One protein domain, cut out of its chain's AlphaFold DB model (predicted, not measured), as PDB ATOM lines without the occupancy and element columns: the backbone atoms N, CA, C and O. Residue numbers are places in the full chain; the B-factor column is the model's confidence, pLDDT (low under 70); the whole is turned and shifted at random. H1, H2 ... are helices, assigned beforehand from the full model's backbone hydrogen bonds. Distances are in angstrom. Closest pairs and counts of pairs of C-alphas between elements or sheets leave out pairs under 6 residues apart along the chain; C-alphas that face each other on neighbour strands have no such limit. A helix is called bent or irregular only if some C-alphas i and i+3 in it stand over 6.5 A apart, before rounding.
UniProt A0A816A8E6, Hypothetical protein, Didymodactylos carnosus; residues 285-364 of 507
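Overview. This is residues 285 to 364 of the 507 residues of the protein "Hypothetical protein" of Didymodactylos carnosus (UniProt A0A816A8E6). Three helices pack into a small crossed cluster: H1 crosses H3 at nearly a right angle, and H2 packs on H3 at a steep tilt, while H1 and H2 meet over a small patch alone. A long loop, residues 316 to 335, swings round the side of H2 away from H1, and a tail with no named element, residues 351 to 364, leaves the end of H3 and runs back past H1, with residues 350 to 355 sticking out. The printed part has 80 residues with three named helices, H1, H2 and H3 in that order along the chain, and no named strand; the class is all helix. The whole is compact, with a radius of gyration of the C-alphas of 12.1 A, and spans 31 by 27 by 23 A.

Along the chain. H1 is residues 285 to 296, from C-alpha 285 at (289.373, 368.105, 303.954) to C-alpha 296, 16.7 A away. H2 is residues 303 to 315, 16.3 A from first to last C-alpha, with C-alpha 303 at (284.660, 374.189, 322.194). H2 is irregular, but only just: C-alphas 310 and 313 are 6.9 A apart. H3, the longest helix, is residues 336 to 350, 21.2 A from first to last C-alpha, and ends with C-alpha 350 at (284.515, 377.871, 295.213).

Arrangement. The helix packing is mostly crossed, with no touching pair at a shallow tilt. H1 and H3 touch with 19 pairs of C-alphas within 8 A. Their closest C-alphas, those of Arg 288 and Ser 340, are 4.3 A apart, and their lines are about perpendicular at 89 degrees. H1 and H2 only just touch, with 3 pairs of C-alphas within 8 A, and H1 does so with residues 292 to 295 alone. The closest C-alphas there are those of Leu 295 and Lys 304, 6.8 A apart, and the lines are about perpendicular at 77 degrees. H2 and H3 touch with 14 pairs, the closest C-alphas being those of Met 311 and Ala 341, 5.1 A apart. They run the same way at a steep tilt of 40 degrees. In H1 and H3 every O i to N i+4 pair is within hydrogen-bond range; in H2, 5 of 9 are.

Size, cuts and confidence. The two C-alphas farthest apart are those of Asn 325 and Ser 364, at 35.3 A. The printed part has no cut. The link from H1 to H2 is short, with 6 residues between them, and the link from H2 to H3 is long, with 20. The C-alphas of residues 351 to 364 lie 13 to 21 A from the mean of the C-alphas. The mean pLDDT of the printed part is 76.1, and the model's confidence is under 70 at residue 298, residues 333 to 334 and residues 351 to 364.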
ATOM      1  N   GLU A 285     289.913 366.781 304.300       86.25
ATOM      2  CA  GLU A 285     289.373 368.105 303.954       86.25
ATOM      3  C   GLU A 285     287.845 368.173 304.116       86.25
ATOM      4  O   GLU A 285     287.327 369.177 304.598       86.25
ATOM      5  N   SER A 286     287.109 367.104 303.797       86.88
ATOM      6  CA  SER A 286     285.654 367.062 303.994       86.88
ATOM      7  C   SER A 286     285.260 367.139 305.473       86.88
ATOM      8  O   SER A 286     284.376 367.919 305.822       86.88
ATOM      9  N   TYR A 287     285.967 366.440 306.370       87.06
ATOM     10  CA  TYR A 287     285.719 366.530 307.816       87.06
ATOM     11  C   TYR A 287     286.080 367.906 308.378       87.06
ATOM     12  O   TYR A 287     285.366 368.428 309.234       87.06
ATOM     13  N   ARG A 288     287.146 368.518 307.859       88.44
ATOM     14  CA  ARG A 288     287.548 369.897 308.168       88.44
ATOM     15  C   ARG A 288     286.469 370.906 307.780       88.44
ATOM     16  O   ARG A 288     286.143 371.788 308.572       88.44
ATOM     17  N   ILE A 289     285.864 370.732 306.605       88.12
ATOM     18  CA  ILE A 289     284.719 371.536 306.162       88.12
ATOM     19  C   ILE A 289     283.518 371.303 307.081       88.12
ATOM     20  O   ILE A 289     282.943 372.266 307.581       88.12
ATOM     21  N   CYS A 290     283.166 370.049 307.384       87.00
ATOM     22  CA  CYS A 290     282.088 369.743 308.328       87.00
ATOM     23  C   CYS A 290     282.312 370.413 309.692       87.00
ATOM     24  O   CYS A 290     281.363 370.916 310.289       87.00
ATOM     25  N   PHE A 291     283.556 370.459 310.174       86.50
ATOM     26  CA  PHE A 291     283.906 371.142 311.414       86.50
ATOM     27  C   PHE A 291     283.647 372.656 311.338       86.50
ATOM     28  O   PHE A 291     282.997 373.216 312.223       86.50
ATOM     29  N   GLY A 292     284.077 373.324 310.262       86.88
ATOM     30  CA  GLY A 292     283.786 374.749 310.064       86.88
ATOM     31  C   GLY A 292     282.301 375.049 309.875       86.88
ATOM     32  O   GLY A 292     281.799 376.028 310.423       86.88
ATOM     33  N   LEU A 293     281.560 374.168 309.201       87.31
ATOM     34  CA  LEU A 293     280.105 374.278 309.094       87.31
ATOM     35  C   LEU A 293     279.412 374.122 310.456       87.31
ATOM     36  O   LEU A 293     278.453 374.841 310.732       87.31
ATOM     37  N   ARG A 294     279.914 373.257 311.352       84.25
ATOM     38  CA  ARG A 294     279.400 373.167 312.733       84.25
ATOM     39  C   ARG A 294     279.579 374.480 313.491       84.25
ATOM     40  O   ARG A 294     278.658 374.882 314.203       84.25
ATOM     41  N   LEU A 295     280.707 375.172 313.317       84.62
ATOM     42  CA  LEU A 295     280.910 376.497 313.912       84.62
ATOM     43  C   LEU A 295     279.836 377.486 313.423       84.62
ATOM     44  O   LEU A 295     279.179 378.120 314.253       84.62
ATOM     45  N   LEU A 296     279.603 377.525 312.106       82.50
ATOM     46  CA  LEU A 296     278.621 378.396 311.441       82.50
ATOM     47  C   LEU A 296     277.158 378.040 311.760       82.50
ATOM     48  O   LEU A 296     276.290 378.904 311.746       82.50
ATOM     49  N   SER A 297     276.861 376.782 312.096       77.88
ATOM     50  CA  SER A 297     275.490 376.321 312.375       77.88
ATOM     51  C   SER A 297     274.870 376.867 313.675       77.88
ATOM     52  O   SER A 297     273.689 376.642 313.940       77.88
ATOM     53  N   GLY A 298     275.637 377.586 314.507       69.31
ATOM     54  CA  GLY A 298     275.095 378.244 315.702       69.31
ATOM     55  C   GLY A 298     274.873 377.340 316.925       69.31
ATOM     56  O   GLY A 298     274.244 377.777 317.876       69.31
ATOM     57  N   VAL A 299     275.417 376.117 316.954       70.62
ATOM     58  CA  VAL A 299     275.315 375.201 318.117       70.62
ATOM     59  C   VAL A 299     275.936 375.812 319.383       70.62
ATOM     60  O   VAL A 299     277.061 376.300 319.317       70.62
ATOM     61  N   SER A 300     275.254 375.770 320.531       79.06
ATOM     62  CA  SER A 300     275.794 376.288 321.799       79.06
ATOM     63  C   SER A 300     276.669 375.250 322.507       79.06
ATOM     64  O   SER A 300     276.143 374.281 323.043       79.06
ATOM     65  N   VAL A 301     277.996 375.411 322.450       84.06
ATOM     66  CA  VAL A 301     278.985 374.435 322.953       84.06
ATOM     67  C   VAL A 301     280.315 375.107 323.308       84.06
ATOM     68  O   VAL A 301     280.808 375.954 322.564       84.06
ATOM     69  N   LYS A 302     280.950 374.664 324.403       89.75
ATOM     70  CA  LYS A 302     282.187 375.259 324.953       89.75
ATOM     71  C   LYS A 302     283.393 375.242 324.007       89.75
ATOM     72  O   LYS A 302     284.199 376.167 324.036       89.75
ATOM     73  N   TRP A 303     283.521 374.247 323.124       89.44
ATOM     74  CA  TRP A 303     284.660 374.189 322.194       89.44
ATOM     75  C   TRP A 303     284.710 375.389 321.232       89.44
ATOM     76  O   TRP A 303     285.778 375.710 320.708       89.44
ATOM     77  N   LYS A 304     283.586 376.097 321.030       90.19
ATOM     78  CA  LYS A 304     283.531 377.294 320.180       90.19
ATOM     79  C   LYS A 304     284.465 378.401 320.639       90.19
ATOM     80  O   LYS A 304     285.023 379.070 319.779       90.19
ATOM     81  N   PHE A 305     284.674 378.583 321.943       91.25
ATOM     82  CA  PHE A 305     285.608 379.597 322.436       91.25
ATOM     83  C   PHE A 305     287.019 379.385 321.868       91.25
ATOM     84  O   PHE A 305     287.635 380.318 321.358       91.25
ATOM     85  N   PHE A 306     287.491 378.136 321.869       89.94
ATOM     86  CA  PHE A 306     288.790 377.763 321.303       89.94
ATOM     87  C   PHE A 306     288.794 377.840 319.773       89.94
ATOM     88  O   PHE A 306     289.744 378.341 319.181       89.94
ATOM     89  N   ALA A 307     287.714 377.410 319.117       91.00
ATOM     90  CA  ALA A 307     287.618 377.499 317.663       91.00
ATOM     91  C   ALA A 307     287.646 378.946 317.159       91.00
ATOM     92  O   ALA A 307     288.316 379.242 316.173       91.00
ATOM     93  N   LEU A 308     286.951 379.865 317.833       90.50
ATOM     94  CA  LEU A 308     286.895 381.270 317.430       90.50
ATOM     95  C   LEU A 308     288.273 381.935 317.452       90.50
ATOM     96  O   LEU A 308     288.531 382.767 316.588       90.50
ATOM     97  N   GLN A 309     289.179 381.504 318.338       88.75
ATOM     98  CA  GLN A 309     290.552 382.004 318.383       88.75
ATOM     99  C   GLN A 309     291.270 381.863 317.029       88.75
ATOM    100  O   GLN A 309     291.978 382.779 316.625       88.75
ATOM    101  N   SER A 310     291.076 380.765 316.290       88.12
ATOM    102  CA  SER A 310     291.771 380.532 315.008       88.12
ATOM    103  C   SER A 310     290.877 380.587 313.771       88.12
ATOM    104  O   SER A 310     291.357 380.856 312.670       88.12
ATOM    105  N   MET A 311     289.576 380.349 313.922       91.44
ATOM    106  CA  MET A 311     288.646 380.256 312.796       91.44
ATOM    107  C   MET A 311     287.949 381.580 312.481       91.44
ATOM    108  O   MET A 311     287.635 381.828 311.313       91.44
ATOM    109  N   ALA A 312     287.721 382.445 313.481       89.44
ATOM    110  CA  ALA A 312     286.890 383.639 313.321       89.44
ATOM    111  C   ALA A 312     287.422 384.578 312.231       89.44
ATOM    112  O   ALA A 312     286.670 384.976 311.345       89.44
ATOM    113  N   PHE A 313     288.727 384.876 312.230       88.00
ATOM    114  CA  PHE A 313     289.339 385.777 311.244       88.00
ATOM    115  C   PHE A 313     289.083 385.341 309.791       88.00
ATOM    116  O   PHE A 313     288.788 386.175 308.938       88.00
ATOM    117  N   LYS A 314     289.185 384.038 309.506       87.31
ATOM    118  CA  LYS A 314     289.043 383.486 308.149       87.31
ATOM    119  C   LYS A 314     287.590 383.335 307.711       87.31
ATOM    120  O   LYS A 314     287.317 383.418 306.515       87.31
ATOM    121  N   LEU A 315     286.681 383.086 308.653       86.81
ATOM    122  CA  LEU A 315     285.273 382.809 308.361       86.81
ATOM    123  C   LEU A 315     284.348 384.020 308.548       86.81
ATOM    124  O   LEU A 315     283.214 383.971 308.080       86.81
ATOM    125  N   ARG A 316     284.830 385.134 309.121       85.69
ATOM    126  CA  ARG A 316     284.029 386.359 309.341       85.69
ATOM    127  C   ARG A 316     283.399 386.962 308.084       85.69
ATOM    128  O   ARG A 316     282.437 387.705 308.189       85.69
ATOM    129  N   ILE A 317     283.967 386.688 306.906       83.00
ATOM    130  CA  ILE A 317     283.422 387.166 305.623       83.00
ATOM    131  C   ILE A 317     282.066 386.499 305.341       83.00
ATOM    132  O   ILE A 317     281.204 387.107 304.718       83.00
ATOM    133  N   TYR A 318     281.874 385.269 305.824       83.00
ATOM    134  CA  TYR A 318     280.645 384.496 305.646       83.00
ATOM    135  C   TYR A 318     279.687 384.628 306.832       83.00
ATOM    136  O   TYR A 318     278.478 384.567 306.643       83.00
ATOM    137  N   ASP A 319     280.218 384.824 308.040       81.56
ATOM    138  CA  ASP A 319     279.431 385.128 309.235       81.56
ATOM    139  C   ASP A 319     280.146 386.190 310.090       81.56
ATOM    140  O   ASP A 319     281.025 385.857 310.896       81.56
ATOM    141  N   PRO A 320     279.776 387.475 309.937       81.56
ATOM    142  CA  PRO A 320     280.368 388.565 310.706       81.56
ATOM    143  C   PRO A 320     280.189 388.418 312.220       81.56
ATOM    144  O   PRO A 320     280.980 388.981 312.977       81.56
ATOM    145  N   SER A 321     279.192 387.650 312.678       80.81
ATOM    146  CA  SER A 321     278.917 387.465 314.107       80.81
ATOM    147  C   SER A 321     279.994 386.653 314.833       80.81
ATOM    148  O   SER A 321     280.117 386.757 316.055       80.81
ATOM    149  N   LEU A 322     280.814 385.898 314.088       81.62
ATOM    150  CA  LEU A 322     281.966 385.175 314.627       81.62
ATOM    151  C   LEU A 322     283.085 386.115 315.090       81.62
ATOM    152  O   LEU A 322     283.899 385.733 315.932       81.62
ATOM    153  N   TRP A 323     283.174 387.322 314.524       84.50
ATOM    154  CA  TRP A 323     284.233 388.262 314.871       84.50
ATOM    155  C   TRP A 323     283.929 388.967 316.191       84.50
ATOM    156  O   TRP A 323     282.862 389.547 316.389       84.50
ATOM    157  N   SER A 324     284.907 388.960 317.093       83.69
ATOM    158  CA  SER A 324     284.833 389.670 318.363       83.69
ATOM    159  C   SER A 324     286.220 390.128 318.795       83.69
ATOM    160  O   SER A 324     287.181 389.364 318.711       83.69
ATOM    161  N   ASN A 325     286.309 391.352 319.314       85.56
ATOM    162  CA  ASN A 325     287.523 391.861 319.961       85.56
ATOM    163  C   ASN A 325     287.699 391.297 321.388       85.56
ATOM    164  O   ASN A 325     288.692 391.584 322.043       85.56
ATOM    165  N   LEU A 326     286.733 390.505 321.869       86.31
ATOM    166  CA  LEU A 326     286.739 389.876 323.194       86.31
ATOM    167  C   LEU A 326     287.435 388.506 323.213       86.31
ATOM    168  O   LEU A 326     287.541 387.885 324.267       86.31
ATOM    169  N   ILE A 327     287.876 388.005 322.059       85.50
ATOM    170  CA  ILE A 327     288.602 386.737 321.941       85.50
ATOM    171  C   ILE A 327     289.963 387.052 321.317       85.50
ATOM    172  O   ILE A 327     290.003 387.763 320.309       85.50
ATOM    173  N   PRO A 328     291.077 386.554 321.879       84.06
ATOM    174  CA  PRO A 328     292.367 386.662 321.213       84.06
ATOM    175  C   PRO A 328     292.310 385.926 319.872       84.06
ATOM    176  O   PRO A 328     291.711 384.861 319.782       84.06
ATOM    177  N   HIS A 329     292.954 386.459 318.836       83.19
ATOM    178  CA  HIS A 329     293.024 385.806 317.526       83.19
ATOM    179  C   HIS A 329     294.409 385.191 317.330       83.19
ATOM    180  O   HIS A 329     295.423 385.851 317.547       83.19
ATOM    181  N   ASN A 330     294.459 383.926 316.920       79.56
ATOM    182  CA  ASN A 330     295.675 383.177 316.645       79.56
ATOM    183  C   ASN A 330     295.665 382.662 315.203       79.56
ATOM    184  O   ASN A 330     294.829 381.836 314.839       79.56
ATOM    185  N   ASN A 331     296.639 383.101 314.407       71.38
ATOM    186  CA  ASN A 331     296.791 382.695 313.010       71.38
ATOM    187  C   ASN A 331     297.910 381.652 312.798       71.38
ATOM    188  O   ASN A 331     298.455 381.553 311.702       71.38
ATOM    189  N   VAL A 332     298.294 380.901 313.838       73.56
ATOM    190  CA  VAL A 332     299.276 379.808 313.715       73.56
ATOM    191  C   VAL A 332     298.759 378.733 312.750       73.56
ATOM    192  O   VAL A 332     297.661 378.198 312.919       73.56
ATOM    193  N   GLY A 333     299.584 378.431 311.742       63.31
ATOM    194  CA  GLY A 333     299.215 377.694 310.531       63.31
ATOM    195  C   GLY A 333     298.937 376.192 310.677       63.31
ATOM    196  O   GLY A 333     298.322 375.615 309.782       63.31
ATOM    197  N   ASP A 334     299.307 375.582 311.804       67.56
ATOM    198  CA  ASP A 334     299.399 374.117 311.949       67.56
ATOM    199  C   ASP A 334     298.471 373.554 313.036       67.56
ATOM    200  O   ASP A 334     298.836 372.633 313.766       67.56
ATOM    201  N   THR A 335     297.281 374.132 313.193       83.31
ATOM    202  CA  THR A 335     296.270 373.640 314.145       83.31
ATOM    203  C   THR A 335     295.059 373.071 313.420       83.31
ATOM    204  O   THR A 335     294.722 373.501 312.312       83.31
ATOM    205  N   LEU A 336     294.348 372.154 314.087       88.25
ATOM    206  CA  LEU A 336     293.064 371.619 313.632       88.25
ATOM    207  C   LEU A 336     292.118 372.732 313.161       88.25
ATOM    208  O   LEU A 336     291.521 372.659 312.082       88.25
ATOM    209  N   PHE A 337     291.981 373.767 313.988       90.25
ATOM    210  CA  PHE A 337     291.087 374.892 313.753       90.25
ATOM    211  C   PHE A 337     291.516 375.718 312.542       90.25
ATOM    212  O   PHE A 337     290.674 376.058 311.709       90.25
ATOM    213  N   HIS A 338     292.813 376.002 312.398       89.69
ATOM    214  CA  HIS A 338     293.325 376.752 311.253       89.69
ATOM    215  C   HIS A 338     293.097 376.000 309.932       89.69
ATOM    216  O   HIS A 338     292.544 376.573 308.989       89.69
ATOM    217  N   GLU A 339     293.438 374.706 309.876       89.38
ATOM    218  CA  GLU A 339     293.168 373.860 308.705       89.38
ATOM    219  C   GLU A 339     291.669 373.789 308.390       89.38
ATOM    220  O   GLU A 339     291.268 373.896 307.230       89.38
ATOM    221  N   SER A 340     290.829 373.650 309.425       91.38
ATOM    222  CA  SER A 340     289.369 373.594 309.285       91.38
ATOM    223  C   SER A 340     288.809 374.877 308.691       91.38
ATOM    224  O   SER A 340     288.001 374.836 307.762       91.38
ATOM    225  N   ALA A 341     289.267 376.025 309.185       91.62
ATOM    226  CA  ALA A 341     288.846 377.320 308.679       91.62
ATOM    227  C   ALA A 341     289.297 377.539 307.234       91.62
ATOM    228  O   ALA A 341     288.512 378.021 306.423       91.62
ATOM    229  N   GLU A 342     290.527 377.157 306.887       90.38
ATOM    230  CA  GLU A 342     291.043 377.316 305.530       90.38
ATOM    231  C   GLU A 342     290.317 376.411 304.524       90.38
ATOM    232  O   GLU A 342     289.922 376.881 303.456       90.38
ATOM    233  N   ALA A 343     290.083 375.142 304.874       88.69
ATOM    234  CA  ALA A 343     289.317 374.216 304.042       88.69
ATOM    235  C   ALA A 343     287.879 374.716 303.833       88.69
ATOM    236  O   ALA A 343     287.397 374.771 302.701       88.69
ATOM    237  N   THR A 344     287.226 375.164 304.909       90.31
ATOM    238  CA  THR A 344     285.862 375.715 304.865       90.31
ATOM    239  C   THR A 344     285.798 376.983 304.016       90.31
ATOM    240  O   THR A 344     284.935 377.096 303.151       90.31
ATOM    241  N   ARG A 345     286.739 377.917 304.199       89.31
ATOM    242  CA  ARG A 345     286.825 379.164 303.426       89.31
ATOM    243  C   ARG A 345     286.996 378.887 301.934       89.31
ATOM    244  O   ARG A 345     286.282 379.467 301.126       89.31
ATOM    245  N   LYS A 346     287.919 377.994 301.557       87.25
ATOM    246  CA  LYS A 346     288.123 377.599 300.151       87.25
ATOM    247  C   LYS A 346     286.869 376.961 299.560       87.25
ATOM    248  O   LYS A 346     286.510 377.269 298.431       87.25
ATOM    249  N   TRP A 347     286.199 376.098 300.322       85.12
ATOM    250  CA  TRP A 347     284.962 375.460 299.882       85.12
ATOM    251  C   TRP A 347     283.837 376.481 299.655       85.12
ATOM    252  O   TRP A 347     283.237 376.489 298.584       85.12
ATOM    253  N   LEU A 348     283.625 377.398 300.605       84.69
ATOM    254  CA  LEU A 348     282.636 378.478 300.496       84.69
ATOM    255  C   LEU A 348     282.963 379.481 299.376       84.69
ATOM    256  O   LEU A 348     282.053 380.053 298.791       84.69
ATOM    257  N   ALA A 349     284.244 379.706 299.066       81.62
ATOM    258  CA  ALA A 349     284.661 380.572 297.962       81.62
ATOM    259  C   ALA A 349     284.438 379.932 296.580       81.62
ATOM    260  O   ALA A 349     284.156 380.639 295.617       81.62
ATOM    261  N   ASN A 350     284.568 378.604 296.480       72.81
ATOM    262  CA  ASN A 350     284.515 377.871 295.213       72.81
ATOM    263  C   ASN A 350     283.107 377.366 294.839       72.81
ATOM    264  O   ASN A 350     282.905 376.928 293.707       72.81
ATOM    265  N   GLY A 351     282.141 377.384 295.762       55.53
ATOM    266  CA  GLY A 351     280.789 376.866 295.547       55.53
ATOM    267  C   GLY A 351     279.715 377.937 295.722       55.53
ATOM    268  O   GLY A 351     279.695 378.633 296.732       55.53
ATOM    269  N   LYS A 352     278.776 378.020 294.762       42.91
ATOM    270  CA  LYS A 352     277.467 378.669 294.961       42.91
ATOM    271  C   LYS A 352     276.927 378.249 296.335       42.91
ATOM    272  O   LYS A 352     276.953 377.049 296.615       42.91
ATOM    273  N   PRO A 353     276.453 379.183 297.175       36.31
ATOM    274  CA  PRO A 353     276.013 378.862 298.521       36.31
ATOM    275  C   PRO A 353     274.910 377.811 298.424       36.31
ATOM    276  O   PRO A 353     273.803 378.099 297.974       36.31
ATOM    277  N   MET A 354     275.196 376.575 298.843       35.66
ATOM    278  CA  MET A 354     274.122 375.759 299.387       35.66
ATOM    279  C   MET A 354     273.561 376.603 300.518       35.66
ATOM    280  O   MET A 354     274.312 376.955 301.429       35.66
ATOM    281  N   ALA A 355     272.291 376.992 300.407       31.09
ATOM    282  CA  ALA A 355     271.571 377.611 301.502       31.09
ATOM    283  C   ALA A 355     271.873 376.781 302.751       31.09
ATOM    284  O   ALA A 355     271.482 375.615 302.832       31.09
ATOM    285  N   LEU A 356     272.673 377.342 303.663       32.75
ATOM    286  CA  LEU A 356     272.922 376.723 304.952       32.75
ATOM    287  C   LEU A 356     271.532 376.532 305.553       32.75
ATOM    288  O   LEU A 356     270.805 377.527 305.647       32.75
ATOM    289  N   PRO A 357     271.110 375.299 305.884       29.53
ATOM    290  CA  PRO A 357     269.821 375.111 306.515       29.53
ATOM    291  C   PRO A 357     269.858 375.920 307.807       29.53
ATOM    292  O   PRO A 357     270.627 375.648 308.730       29.53
ATOM    293  N   VAL A 358     269.080 376.998 307.810       30.75
ATOM    294  CA  VAL A 358     268.913 377.884 308.949       30.75
ATOM    295  C   VAL A 358     268.443 377.022 310.113       30.75
ATOM    296  O   VAL A 358     267.399 376.384 310.021       30.75
ATOM    297  N   ARG A 359     269.236 377.000 311.193       34.41
ATOM    298  CA  ARG A 359     268.878 376.518 312.539       34.41
ATOM    299  C   ARG A 359     267.939 375.300 312.552       34.41
ATOM    300  O   ARG A 359     266.780 375.394 312.944       34.41
ATOM    301  N   GLY A 360     268.478 374.132 312.230       30.20
ATOM    302  CA  GLY A 360     267.861 372.844 312.541       30.20
ATOM    303  C   GLY A 360     268.867 371.990 313.297       30.20
ATOM    304  O   GLY A 360     269.968 371.772 312.812       30.20
ATOM    305  N   ARG A 361     268.524 371.565 314.515       33.03
ATOM    306  CA  ARG A 361     269.332 370.628 315.305       33.03
ATOM    307  C   ARG A 361     269.518 369.345 314.491       33.03
ATOM    308  O   ARG A 361     268.515 368.740 314.135       33.03
ATOM    309  N   ASP A 362     270.751 368.911 314.278       35.31
ATOM    310  CA  ASP A 362     271.049 367.554 313.806       35.31
ATOM    311  C   ASP A 362     271.806 366.811 314.905       35.31
ATOM    312  O   ASP A 362     272.693 367.402 315.535       35.31
ATOM    313  N   PRO A 363     271.449 365.544 315.194       39.69
ATOM    314  CA  PRO A 363     272.170 364.464 314.512       39.69
ATOM    315  C   PRO A 363     271.377 363.146 314.338       39.69
ATOM    316  O   PRO A 363     270.838 362.606 315.300       39.69
ATOM    317  N   SER A 364     271.387 362.539 313.146       34.72
ATOM    318  CA  SER A 364     271.635 361.089 312.953       34.72
ATOM    319  C   SER A 364     271.429 360.646 311.499       34.72
ATOM    320  O   SER A 364     270.661 361.222 310.733       34.72
TER     321      SER A 364